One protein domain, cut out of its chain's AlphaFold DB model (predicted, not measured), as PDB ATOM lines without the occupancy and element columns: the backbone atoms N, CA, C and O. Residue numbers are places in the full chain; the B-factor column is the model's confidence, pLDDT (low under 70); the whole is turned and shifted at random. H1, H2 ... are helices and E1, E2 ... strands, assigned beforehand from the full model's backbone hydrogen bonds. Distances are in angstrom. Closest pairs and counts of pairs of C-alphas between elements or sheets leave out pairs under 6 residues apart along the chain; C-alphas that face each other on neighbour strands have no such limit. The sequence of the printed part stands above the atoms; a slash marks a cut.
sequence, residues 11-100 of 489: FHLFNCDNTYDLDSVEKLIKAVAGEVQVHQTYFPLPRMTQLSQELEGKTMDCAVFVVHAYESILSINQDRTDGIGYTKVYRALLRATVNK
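Overview. This is residues 11 to 100 of the 489 residues of the protein "Predicted protein" of Nematostella vectensis (UniProt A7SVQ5). A small parallel sheet, ordered E2 E1 E3, lies between H1 over E1 and H3 over E3, with H2 packed on H3. The 90 printed residues, mixed in class, run E1 H1 E2 H2 E3 H3. The whole is compact, with a radius of gyration of the C-alphas of 13.2 A and spans of 40 by 33 by 19 A.

Arrangement. Start at E1, residues 11 to 15: N 13 is 2.8 A from O 39 of E2, residues 37 to 42, and N 14 is 2.8 A from O 64 of E3, residues 62 to 66. Look for the closest C-alphas: Leu 13 and Leu 22, 7.0 A, for E1 and H1, residues 22 to 33; Cys 62 and Thr 97, 6.1 A, for E3 and H3, residues 86 to 98; Ser 52 and Val 89, 5.0 A, where H2, residues 45 to 54, touches H3. In H1 and H3 every O i to N i+4 pair is within hydrogen-bond range, in H2 4 of 6.

Along the chain. Find C-alpha 11 at (90.264, 68.393, 75.879), where E1 begins; H3 runs 17.5 A to C-alpha 98 at (99.627, 78.472, 74.010).

Size, cuts and confidence. The printed part has no cut; E3 to H3 is a long link, and pLDDT is under 70 at residues 57, 69 to 84 and 98 to 100.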
ATOM      1  N   PHE A  11      90.054  68.010  74.486       88.25
ATOM      2  CA  PHE A  11      90.264  68.393  75.879       88.25
ATOM      3  C   PHE A  11      91.147  67.364  76.576       88.25
ATOM      4  O   PHE A  11      90.887  66.163  76.517       88.25
ATOM      5  N   HIS A  12      92.172  67.838  77.276       92.19
ATOM      6  CA  HIS A  12      93.046  67.009  78.097       92.19
ATOM      7  C   HIS A  12      92.830  67.338  79.574       92.19
ATOM      8  O   HIS A  12      93.113  68.452  80.015       92.19
ATOM      9  N   LEU A  13      92.301  66.376  80.328       93.50
ATOM     10  CA  LEU A  13      92.023  66.498  81.755       93.50
ATOM     11  C   LEU A  13      93.153  65.870  82.560       93.50
ATOM     12  O   LEU A  13      93.536  64.727  82.317       93.50
ATOM     13  N   PHE A  14      93.649  66.600  83.547       92.00
ATOM     14  CA  PHE A  14      94.748  66.182  84.404       92.00
ATOM     15  C   PHE A  14      94.312  66.227  85.863       92.00
ATOM     16  O   PHE A  14      93.680  67.196  86.274       92.00
ATOM     17  N   ASN A  15      94.681  65.231  86.663       90.94
ATOM     18  CA  ASN A  15      94.516  65.276  88.115       90.94
ATOM     19  C   ASN A  15      95.681  64.558  88.816       90.94
ATOM     20  O   ASN A  15      96.112  63.487  88.384       90.94
ATOM     21  N   CYS A  16      96.219  65.185  89.867       84.88
ATOM     22  CA  CYS A  16      97.497  64.799  90.473       84.88
ATOM     23  C   CYS A  16      97.396  63.944  91.754       84.88
ATOM     24  O   CYS A  16      98.416  63.565  92.334       84.88
ATOM     25  N   ASP A  17      96.187  63.710  92.250       80.19
ATOM     26  CA  ASP A  17      95.957  63.168  93.596       80.19
ATOM     27  C   ASP A  17      94.814  62.139  93.651       80.19
ATOM     28  O   ASP A  17      94.606  61.499  94.680       80.19
ATOM     29  N   ASN A  18      94.116  61.933  92.532       80.69
ATOM     30  CA  ASN A  18      92.939  61.083  92.379       80.69
ATOM     31  C   ASN A  18      91.814  61.402  93.382       80.69
ATOM     32  O   ASN A  18      91.017  60.535  93.733       80.69
ATOM     33  N   THR A  19      91.776  62.639  93.884       79.81
ATOM     34  CA  THR A  19      90.803  63.070  94.899       79.81
ATOM     35  C   THR A  19      89.507  63.596  94.293       79.81
ATOM     36  O   THR A  19      88.483  63.632  94.974       79.81
ATOM     37  N   TYR A  20      89.539  63.993  93.018       82.12
ATOM     38  CA  TYR A  20      88.376  64.445  92.270       82.12
ATOM     39  C   TYR A  20      88.191  63.598  91.013       82.12
ATOM     40  O   TYR A  20      89.136  63.380  90.255       82.12
ATOM     41  N   ASP A  21      86.957  63.156  90.787       86.12
ATOM     42  CA  ASP A  21      86.582  62.324  89.648       86.12
ATOM     43  C   ASP A  21      86.493  63.149  88.349       86.12
ATOM     44  O   ASP A  21      85.621  64.012  88.183       86.12
ATOM     45  N   LEU A  22      87.400  62.869  87.411       90.44
ATOM     46  CA  LEU A  22      87.455  63.505  86.097       90.44
ATOM     47  C   LEU A  22      86.241  63.180  85.214       90.44
ATOM     48  O   LEU A  22      85.920  64.007  84.359       90.44
ATOM     49  N   ASP A  23      85.497  62.092  85.454       90.81
ATOM     50  CA  ASP A  23      84.268  61.797  84.697       90.81
ATOM     51  C   ASP A  23      83.200  62.872  84.924       90.81
ATOM     52  O   ASP A  23      82.413  63.206  84.031       90.81
ATOM     53  N   SER A  24      83.177  63.453  86.124       88.62
ATOM     54  CA  SER A  24      82.284  64.562  86.455       88.62
ATOM     55  C   SER A  24      82.650  65.835  85.680       88.62
ATOM     56  O   SER A  24      81.762  66.569  85.242       88.62
ATOM     57  N   VAL A  25      83.945  66.073  85.447       87.12
ATOM     58  CA  VAL A  25      84.441  67.204  84.643       87.12
ATOM     59  C   VAL A  25      84.191  66.971  83.154       87.12
ATOM     60  O   VAL A  25      83.754  67.882  82.454       87.12
ATOM     61  N   GLU A  26      84.395  65.748  82.667       89.56
ATOM     62  CA  GLU A  26      84.088  65.370  81.289       89.56
ATOM     63  C   GLU A  26      82.606  65.580  80.958       89.56
ATOM     64  O   GLU A  26      82.283  66.195  79.941       89.56
ATOM     65  N   LYS A  27      81.697  65.127  81.833       88.00
ATOM     66  CA  LYS A  27      80.250  65.347  81.668       88.00
ATOM     67  C   LYS A  27      79.910  66.833  81.582       88.00
ATOM     68  O   LYS A  27      79.104  67.215  80.738       88.00
ATOM     69  N   LEU A  28      80.535  67.663  82.420       85.44
ATOM     70  CA  LEU A  28      80.348  69.112  82.391       85.44
ATOM     71  C   LEU A  28      80.823  69.716  81.062       85.44
ATOM     72  O   LEU A  28      80.096  70.490  80.446       85.44
ATOM     73  N   ILE A  29      82.012  69.336  80.590       84.81
ATOM     74  CA  ILE A  29      82.555  69.829  79.319       84.81
ATOM     75  C   ILE A  29      81.647  69.426  78.160       84.81
ATOM     76  O   ILE A  29      81.300  70.281  77.352       84.81
ATOM     77  N   LYS A  30      81.203  68.166  78.098       84.25
ATOM     78  CA  LYS A  30      80.291  67.710  77.040       84.25
ATOM     79  C   LYS A  30      78.938  68.418  77.088       84.25
ATOM     80  O   LYS A  30      78.378  68.736  76.043       84.25
ATOM     81  N   ALA A  31      78.433  68.728  78.282       77.94
ATOM     82  CA  ALA A  31      77.193  69.487  78.438       77.94
ATOM     83  C   ALA A  31      77.307  70.933  77.920       77.94
ATOM     84  O   ALA A  31      76.335  71.463  77.390       77.94
ATOM     85  N   VAL A  32      78.478  71.568  78.055       74.69
ATOM     86  CA  VAL A  32      78.697  72.976  77.666       74.69
ATOM     87  C   VAL A  32      79.211  73.121  76.228       74.69
ATOM     88  O   VAL A  32      78.835  74.058  75.528       74.69
ATOM     89  N   ALA A  33      80.091  72.225  75.785       72.56
ATOM     90  CA  ALA A  33      80.794  72.308  74.506       72.56
ATOM     91  C   ALA A  33      80.253  71.343  73.434       72.56
ATOM     92  O   ALA A  33      80.675  71.433  72.281       72.56
ATOM     93  N   GLY A  34      79.317  70.454  73.783       78.12
ATOM     94  CA  GLY A  34      78.805  69.409  72.896       78.12
ATOM     95  C   GLY A  34      79.727  68.189  72.814       78.12
ATOM     96  O   GLY A  34      80.548  67.945  73.698       78.12
ATOM     97  N   GLU A  35      79.590  67.401  71.746       81.31
ATOM     98  CA  GLU A  35      80.430  66.218  71.517       81.31
ATOM     99  C   GLU A  35      81.878  66.625  71.203       81.31
ATOM    100  O   GLU A  35      82.190  67.118  70.118       81.31
ATOM    101  N   VAL A  36      82.767  66.407  72.173       84.75
ATOM    102  CA  VAL A  36      84.203  66.709  72.099       84.75
ATOM    103  C   VAL A  36      85.032  65.492  72.499       84.75
ATOM    104  O   VAL A  36      84.569  64.619  73.238       84.75
ATOM    105  N   GLN A  37      86.279  65.433  72.029       89.56
ATOM    106  CA  GLN A  37      87.206  64.383  72.447       89.56
ATOM    107  C   GLN A  37      87.816  64.750  73.797       89.56
ATOM    108  O   GLN A  37      88.369  65.837  73.947       89.56
ATOM    109  N   VAL A  38      87.739  63.843  74.770       89.50
ATOM    110  CA  VAL A  38      88.277  64.058  76.119       89.50
ATOM    111  C   VAL A  38      89.299  62.974  76.441       89.50
ATOM    112  O   VAL A  38      89.026  61.786  76.302       89.50
ATOM    113  N   HIS A  39      90.486  63.394  76.870       92.44
ATOM    114  CA  HIS A  39      91.574  62.523  77.292       92.44
ATOM    115  C   HIS A  39      91.843  62.763  78.772       92.44
ATOM    116  O   HIS A  39      92.271  63.850  79.152       92.44
ATOM    117  N   GLN A  40      91.613  61.757  79.608       92.94
ATOM    118  CA  GLN A  40      91.847  61.858  81.045       92.94
ATOM    119  C   GLN A  40      93.230  61.319  81.414       92.94
ATOM    120  O   GLN A  40      93.680  60.300  80.890       92.94
ATOM    121  N   THR A  41      93.928  61.999  82.316       92.56
ATOM    122  CA  THR A  41      95.245  61.600  82.815       92.56
ATOM    123  C   THR A  41      95.315  61.809  84.320       92.56
ATOM    124  O   THR A  41      95.423  62.933  84.812       92.56
ATOM    125  N   TYR A  42      95.323  60.696  85.050       90.44
ATOM    126  CA  TYR A  42      95.674  60.677  86.464       90.44
ATOM    127  C   TYR A  42      97.167  60.424  86.628       90.44
ATOM    128  O   TYR A  42      97.756  59.561  85.971       90.44
ATOM    129  N   PHE A  43      97.790  61.164  87.530       87.38
ATOM    130  CA  PHE A  43      99.190  60.983  87.885       87.38
ATOM    131  C   PHE A  43      99.373  61.314  89.367       87.38
ATOM    132  O   PHE A  43      98.619  62.111  89.890       87.38
ATOM    133  N   PRO A  44     100.329  60.717  90.087       83.88
ATOM    134  CA  PRO A  44     100.577  61.064  91.483       83.88
ATOM    135  C   PRO A  44     101.449  62.328  91.599       83.88
ATOM    136  O   PRO A  44     102.314  62.559  90.750       83.88
ATOM    137  N   LEU A  45     101.301  63.094  92.689       80.62
ATOM    138  CA  LEU A  45     102.079  64.312  92.989       80.62
ATOM    139  C   LEU A  45     103.595  64.201  92.695       80.62
ATOM    140  O   LEU A  45     104.127  65.082  92.016       80.62
ATOM    141  N   PRO A  46     104.317  63.126  93.088       81.50
ATOM    142  CA  PRO A  46     105.752  63.008  92.807       81.50
ATOM    143  C   PRO A  46     106.109  62.960  91.312       81.50
ATOM    144  O   PRO A  46     107.252  63.227  90.946       81.50
ATOM    145  N   ARG A  47     105.148  62.643  90.430       84.56
ATOM    146  CA  ARG A  47     105.331  62.610  88.969       84.56
ATOM    147  C   ARG A  47     105.065  63.951  88.284       84.56
ATOM    148  O   ARG A  47     105.242  64.023  87.073       84.56
ATOM    149  N   MET A  48     104.718  65.019  89.009       84.81
ATOM    150  CA  MET A  48     104.517  66.360  88.431       84.81
ATOM    151  C   MET A  48     105.685  66.804  87.542       84.81
ATOM    152  O   MET A  48     105.476  67.230  86.411       84.81
ATOM    153  N   THR A  49     106.920  66.640  88.022       82.19
ATOM    154  CA  THR A  49     108.124  67.014  87.267       82.19
ATOM    155  C   THR A  49     108.269  66.220  85.973       82.19
ATOM    156  O   THR A  49     108.616  66.790  84.940       82.19
ATOM    157  N   GLN A  50     107.997  64.917  86.033       85.69
ATOM    158  CA  GLN A  50     108.060  64.029  84.879       85.69
ATOM    159  C   GLN A  50     106.966  64.379  83.862       85.69
ATOM    160  O   GLN A  50     107.252  64.500  82.676       85.69
ATOM    161  N   LEU A  51     105.732  64.610  84.324       87.62
ATOM    162  CA  LEU A  51     104.624  65.013  83.463       87.62
ATOM    163  C   LEU A  51     104.941  66.322  82.735       87.62
ATOM    164  O   LEU A  51     104.724  66.411  81.533       87.62
ATOM    165  N   SER A  52     105.498  67.319  83.429       84.50
ATOM    166  CA  SER A  52     105.917  68.572  82.794       84.50
ATOM    167  C   SER A  52     106.879  68.347  81.629       84.50
ATOM    168  O   SER A  52     106.715  68.990  80.601       84.50
ATOM    169  N   GLN A  53     107.839  67.427  81.763       84.25
ATOM    170  CA  GLN A  53     108.778  67.078  80.690       84.25
ATOM    171  C   GLN A  53     108.083  66.326  79.549       84.25
ATOM    172  O   GLN A  53     108.324  66.606  78.384       84.25
ATOM    173  N   GLU A  54     107.171  65.404  79.864       85.81
ATOM    174  CA  GLU A  54     106.380  64.678  78.859       85.81
ATOM    175  C   GLU A  54     105.407  65.582  78.082       85.81
ATOM    176  O   GLU A  54     104.908  65.183  77.026       85.81
ATOM    177  N   LEU A  55     105.080  66.756  78.624       84.69
ATOM    178  CA  LEU A  55     104.258  67.783  77.984       84.69
ATOM    179  C   LEU A  55     105.079  68.735  77.102       84.69
ATOM    180  O   LEU A  55     104.498  69.432  76.269       84.69
ATOM    181  N   GLU A  56     106.408  68.761  77.232       77.19
ATOM    182  CA  GLU A  56     107.262  69.571  76.361       77.19
ATOM    183  C   GLU A  56     107.143  69.098  74.902       77.19
ATOM    184  O   GLU A  56     107.221  67.911  74.594       77.19
ATOM    185  N   GLY A  57     106.904  70.042  73.988       66.94
ATOM    186  CA  GLY A  57     106.738  69.762  72.557       66.94
ATOM    187  C   GLY A  57     105.384  69.166  72.153       66.94
ATOM    188  O   GLY A  57     105.147  68.986  70.959       66.94
ATOM    189  N   LYS A  58     104.472  68.897  73.099       77.56
ATOM    190  CA  LYS A  58     103.088  68.525  72.773       77.56
ATOM    191  C   LYS A  58     102.258  69.760  72.430       77.56
ATOM    192  O   LYS A  58     102.501  70.854  72.937       77.56
ATOM    193  N   THR A  59     101.257  69.563  71.580       75.62
ATOM    194  CA  THR A  59     100.231  70.558  71.257       75.62
ATOM    195  C   THR A  59      98.869  70.034  71.693       75.62
ATOM    196  O   THR A  59      98.555  68.861  71.494       75.62
ATOM    197  N   MET A  60      98.078  70.893  72.328       79.12
ATOM    198  CA  MET A  60      96.744  70.578  72.842       79.12
ATOM    199  C   MET A  60      95.789  71.714  72.486       79.12
ATOM    200  O   MET A  60      96.186  72.878  72.546       79.12
ATOM    201  N   ASP A  61      94.537  71.399  72.145       78.69
ATOM    202  CA  ASP A  61      93.539  72.448  71.903       78.69
ATOM    203  C   ASP A  61      93.064  73.061  73.225       78.69
ATOM    204  O   ASP A  61      92.951  74.280  73.340       78.69
ATOM    205  N   CYS A  62      92.810  72.224  74.235       80.94
ATOM    206  CA  CYS A  62      92.426  72.634  75.584       80.94
ATOM    207  C   CYS A  62      93.043  71.702  76.635       80.94
ATOM    208  O   CYS A  62      93.035  70.479  76.483       80.94
ATOM    209  N   ALA A  63      93.513  72.275  77.743       88.88
ATOM    210  CA  ALA A  63      93.968  71.530  78.910       88.88
ATOM    211  C   ALA A  63      93.252  72.020  80.171       88.88
ATOM    212  O   ALA A  63      93.122  73.223  80.391       88.88
ATOM    213  N   VAL A  64      92.811  71.085  81.009       88.81
ATOM    214  CA  VAL A  64      92.169  71.361  82.296       88.81
ATOM    215  C   VAL A  64      92.922  70.591  83.366       88.81
ATOM    216  O   VAL A  64      92.995  69.363  83.324       88.81
ATOM    217  N   PHE A  65      93.483  71.309  84.334       89.44
ATOM    218  CA  PHE A  65      94.156  70.700  85.473       89.44
ATOM    219  C   PHE A  65      93.277  70.806  86.715       89.44
ATOM    220  O   PHE A  65      93.032  71.895  87.229       89.44
ATOM    221  N   VAL A  66      92.775  69.663  87.165       87.62
ATOM    222  CA  VAL A  66      91.850  69.527  88.285       87.62
ATOM    223  C   VAL A  66      92.653  69.265  89.552       87.62
ATOM    224  O   VAL A  66      93.390  68.282  89.642       87.62
ATOM    225  N   VAL A  67      92.493  70.147  90.532       83.50
ATOM    226  CA  VAL A  67      93.216  70.134  91.809       83.50
ATOM    227  C   VAL A  67      92.229  70.171  92.971       83.50
ATOM    228  O   VAL A  67      91.155  70.766  92.858       83.50
ATOM    229  N   HIS A  68      92.581  69.544  94.091       75.38
ATOM    230  CA  HIS A  68      91.717  69.530  95.266       75.38
ATOM    231  C   HIS A  68      91.698  70.892  95.986       75.38
ATOM    232  O   HIS A  68      92.738  71.493  96.243       75.38
ATOM    233  N   ALA A  69      90.520  71.373  96.400       65.88
ATOM    234  CA  ALA A  69      90.363  72.686  97.048       65.88
ATOM    235  C   ALA A  69      90.920  72.771  98.489       65.88
ATOM    236  O   ALA A  69      91.031  73.863  99.039       65.88
ATOM    237  N   TYR A  70      91.256  71.630  99.103       62.56
ATOM    238  CA  TYR A  70      91.949  71.563 100.406       62.56
ATOM    239  C   TYR A  70      93.478  71.567 100.283       62.56
ATOM    240  O   TYR A  70      94.165  71.421 101.294       62.56
ATOM    241  N   GLU A  71      94.022  71.743  99.077       57.25
ATOM    242  CA  GLU A  71      95.446  72.021  98.926       57.25
ATOM    243  C   GLU A  71      95.788  73.328  99.644       57.25
ATOM    244  O   GLU A  71      95.192  74.379  99.409       57.25
ATOM    245  N   SER A  72      96.741  73.245 100.571       49.78
ATOM    246  CA  SER A  72      97.039  74.335 101.505       49.78
ATOM    247  C   SER A  72      97.648  75.554 100.807       49.78
ATOM    248  O   SER A  72      97.474  76.673 101.290       49.78
ATOM    249  N   ILE A  73      98.324  75.359  99.664       58.22
ATOM    250  CA  ILE A  73      98.851  76.423  98.797       58.22
ATOM    251  C   ILE A  73      98.845  75.954  97.331       58.22
ATOM    252  O   ILE A  73      99.651  75.112  96.937       58.22
ATOM    253  N   LEU A  74      98.016  76.573  96.484       65.56
ATOM    254  CA  LEU A  74      98.102  76.442  95.024       65.56
ATOM    255  C   LEU A  74      99.077  77.484  94.457       65.56
ATOM    256  O   LEU A  74      98.692  78.590  94.080       65.56
ATOM    257  N   SER A  75     100.365  77.137  94.405       64.81
ATOM    258  CA  SER A  75     101.388  77.989  93.782       64.81
ATOM    259  C   SER A  75     101.513  77.670  92.290       64.81
ATOM    260  O   SER A  75     102.128  76.671  91.905       64.81
ATOM    261  N   ILE A  76     100.896  78.503  91.447       62.81
ATOM    262  CA  ILE A  76     100.783  78.289  89.992       62.81
ATOM    263  C   ILE A  76     101.705  79.238  89.185       62.81
ATOM    264  O   ILE A  76     102.184  78.854  88.120       62.81
ATOM    265  N   ASN A  77     102.036  80.422  89.726       54.31
ATOM    266  CA  ASN A  77     102.824  81.482  89.067       54.31
ATOM    267  C   ASN A  77     103.974  82.001  89.961       54.31
ATOM    268  O   ASN A  77     103.991  83.166  90.353       54.31
ATOM    269  N   GLN A  78     104.915  81.136  90.352       54.59
ATOM    270  CA  GLN A  78     106.064  81.522  91.187       54.59
ATOM    271  C   GLN A  78     107.345  81.687  90.349       54.59
ATOM    272  O   GLN A  78     107.814  80.730  89.739       54.59
ATOM    273  N   ASP A  79     107.933  82.891  90.341       48.75
ATOM    274  CA  ASP A  79     109.032  83.254  89.422       48.75
ATOM    275  C   ASP A  79     110.454  82.974  89.934       48.75
ATOM    276  O   ASP A  79     111.395  82.973  89.146       48.75
ATOM    277  N   ARG A  80     110.647  82.736  91.241       44.19
ATOM    278  CA  ARG A  80     111.987  82.676  91.876       44.19
ATOM    279  C   ARG A  80     112.508  81.284  92.240       44.19
ATOM    280  O   ARG A  80     113.564  81.160  92.847       44.19
ATOM    281  N   THR A  81     111.796  80.237  91.867       42.47
ATOM    282  CA  THR A  81     112.234  78.845  92.032       42.47
ATOM    283  C   THR A  81     111.942  78.142  90.726       42.47
ATOM    284  O   THR A  81     110.861  78.372  90.195       42.47
ATOM    285  N   ASP A  82     112.865  77.321  90.224       45.44
ATOM    286  CA  ASP A  82     112.787  76.562  88.964       45.44
ATOM    287  C   ASP A  82     111.572  75.613  88.887       45.44
ATOM    288  O   ASP A  82     111.716  74.392  88.870       45.44
ATOM    289  N   GLY A  83     110.361  76.181  88.870       51.31
ATOM    290  CA  GLY A  83     109.055  75.529  88.886       51.31
ATOM    291  C   GLY A  83     109.007  74.291  89.778       51.31
ATOM    292  O   GLY A  83     109.186  73.184  89.283       51.31
ATOM    293  N   ILE A  84     108.731  74.436  91.075       60.94
ATOM    294  CA  ILE A  84     108.453  73.279  91.943       60.94
ATOM    295  C   ILE A  84     106.932  73.058  92.000       60.94
ATOM    296  O   ILE A  84     106.164  74.015  92.096       60.94
ATOM    297  N   GLY A  85     106.491  71.799  91.924       72.81
ATOM    298  CA  GLY A  85     105.082  71.413  92.084       72.81
ATOM    299  C   GLY A  85     104.161  71.890  90.950       72.81
ATOM    300  O   GLY A  85     104.498  71.771  89.768       72.81
ATOM    301  N   TYR A  86     102.994  72.434  91.312       78.44
ATOM    302  CA  TYR A  86     101.924  72.837  90.388       78.44
ATOM    303  C   TYR A  86     102.359  73.872  89.342       78.44
ATOM    304  O   TYR A  86     101.943  73.768  88.190       78.44
ATOM    305  N   THR A  87     103.240  74.819  89.696       76.06
ATOM    306  CA  THR A  87     103.768  75.834  88.758       76.06
ATOM    307  C   THR A  87     104.422  75.185  87.535       76.06
ATOM    308  O   THR A  87     104.268  75.669  86.413       76.06
ATOM    309  N   LYS A  88     105.135  74.064  87.715       77.94
ATOM    310  CA  LYS A  88     105.820  73.385  86.606       77.94
ATOM    311  C   LYS A  88     104.836  72.746  85.637       77.94
ATOM    312  O   LYS A  88     105.004  72.849  84.423       77.94
ATOM    313  N   VAL A  89     103.807  72.091  86.172       83.94
ATOM    314  CA  VAL A  89     102.753  71.453  85.373       83.94
ATOM    315  C   VAL A  89     101.930  72.518  84.665       83.94
ATOM    316  O   VAL A  89     101.752  72.428  83.458       83.94
ATOM    317  N   TYR A  90     101.527  73.574  85.370       82.81
ATOM    318  CA  TYR A  90     100.797  74.691  84.779       82.81
ATOM    319  C   TYR A  90     101.564  75.346  83.630       82.81
ATOM    320  O   TYR A  90     101.011  75.482  82.547       82.81
ATOM    321  N   ARG A  91     102.849  75.687  83.811       77.44
ATOM    322  CA  ARG A  91     103.666  76.269  82.730       77.44
ATOM    323  C   ARG A  91     103.811  75.321  81.543       77.44
ATOM    324  O   ARG A  91     103.783  75.776  80.404       77.44
ATOM    325  N   ALA A  92     103.967  74.022  81.789       82.06
ATOM    326  CA  ALA A  92     104.051  73.030  80.721       82.06
ATOM    327  C   ALA A  92     102.726  72.902  79.951       82.06
ATOM    328  O   ALA A  92     102.739  72.888  78.725       82.06
ATOM    329  N   LEU A  93     101.588  72.885  80.653       85.19
ATOM    330  CA  LEU A  93     100.256  72.874  80.044       85.19
ATOM    331  C   LEU A  93      99.978  74.166  79.277       85.19
ATOM    332  O   LEU A  93      99.543  74.098  78.134       85.19
ATOM    333  N   LEU A  94     100.308  75.321  79.861       78.12
ATOM    334  CA  LEU A  94     100.195  76.618  79.206       78.12
ATOM    335  C   LEU A  94     101.028  76.637  77.926       78.12
ATOM    336  O   LEU A  94     100.531  77.056  76.897       78.12
ATOM    337  N   ARG A  95     102.260  76.119  77.936       73.88
ATOM    338  CA  ARG A  95     103.050  75.966  76.704       73.88
ATOM    339  C   ARG A  95     102.377  75.012  75.721       73.88
ATOM    340  O   ARG A  95     102.291  75.337  74.548       73.88
ATOM    341  N   ALA A  96     101.852  73.875  76.169       76.94
ATOM    342  CA  ALA A  96     101.192  72.912  75.290       76.94
ATOM    343  C   ALA A  96      99.912  73.466  74.627       76.94
ATOM    344  O   ALA A  96      99.606  73.083  73.497       76.94
ATOM    345  N   THR A  97      99.197  74.390  75.281       72.25
ATOM    346  CA  THR A  97      97.977  75.028  74.750       72.25
ATOM    347  C   THR A  97      98.241  76.365  74.045       72.25
ATOM    348  O   THR A  97      97.580  76.690  73.064       72.25
ATOM    349  N   VAL A  98      99.228  77.138  74.514       58.06
ATOM    350  CA  VAL A  98      99.627  78.472  74.010       58.06
ATOM    351  C   VAL A  98     100.801  78.387  73.028       58.06
ATOM    352  O   VAL A  98     101.204  79.398  72.473       58.06
ATOM    353  N   ASN A  99     101.311  77.196  72.688       48.41
ATOM    354  CA  ASN A  99     102.288  77.004  71.599       48.41
ATOM    355  C   ASN A  99     101.777  77.450  70.212       48.41
ATOM    356  O   ASN A  99     102.507  77.374  69.228       48.41
ATOM    357  N   LYS A 100     100.553  77.975  70.119       52.84
ATOM    358  CA  LYS A 100     100.184  78.968  69.110       52.84
ATOM    359  C   LYS A 100     100.277  80.357  69.741       52.84
ATOM    360  O   LYS A 100      99.240  80.973  69.974       52.84
TER     361      LYS A 100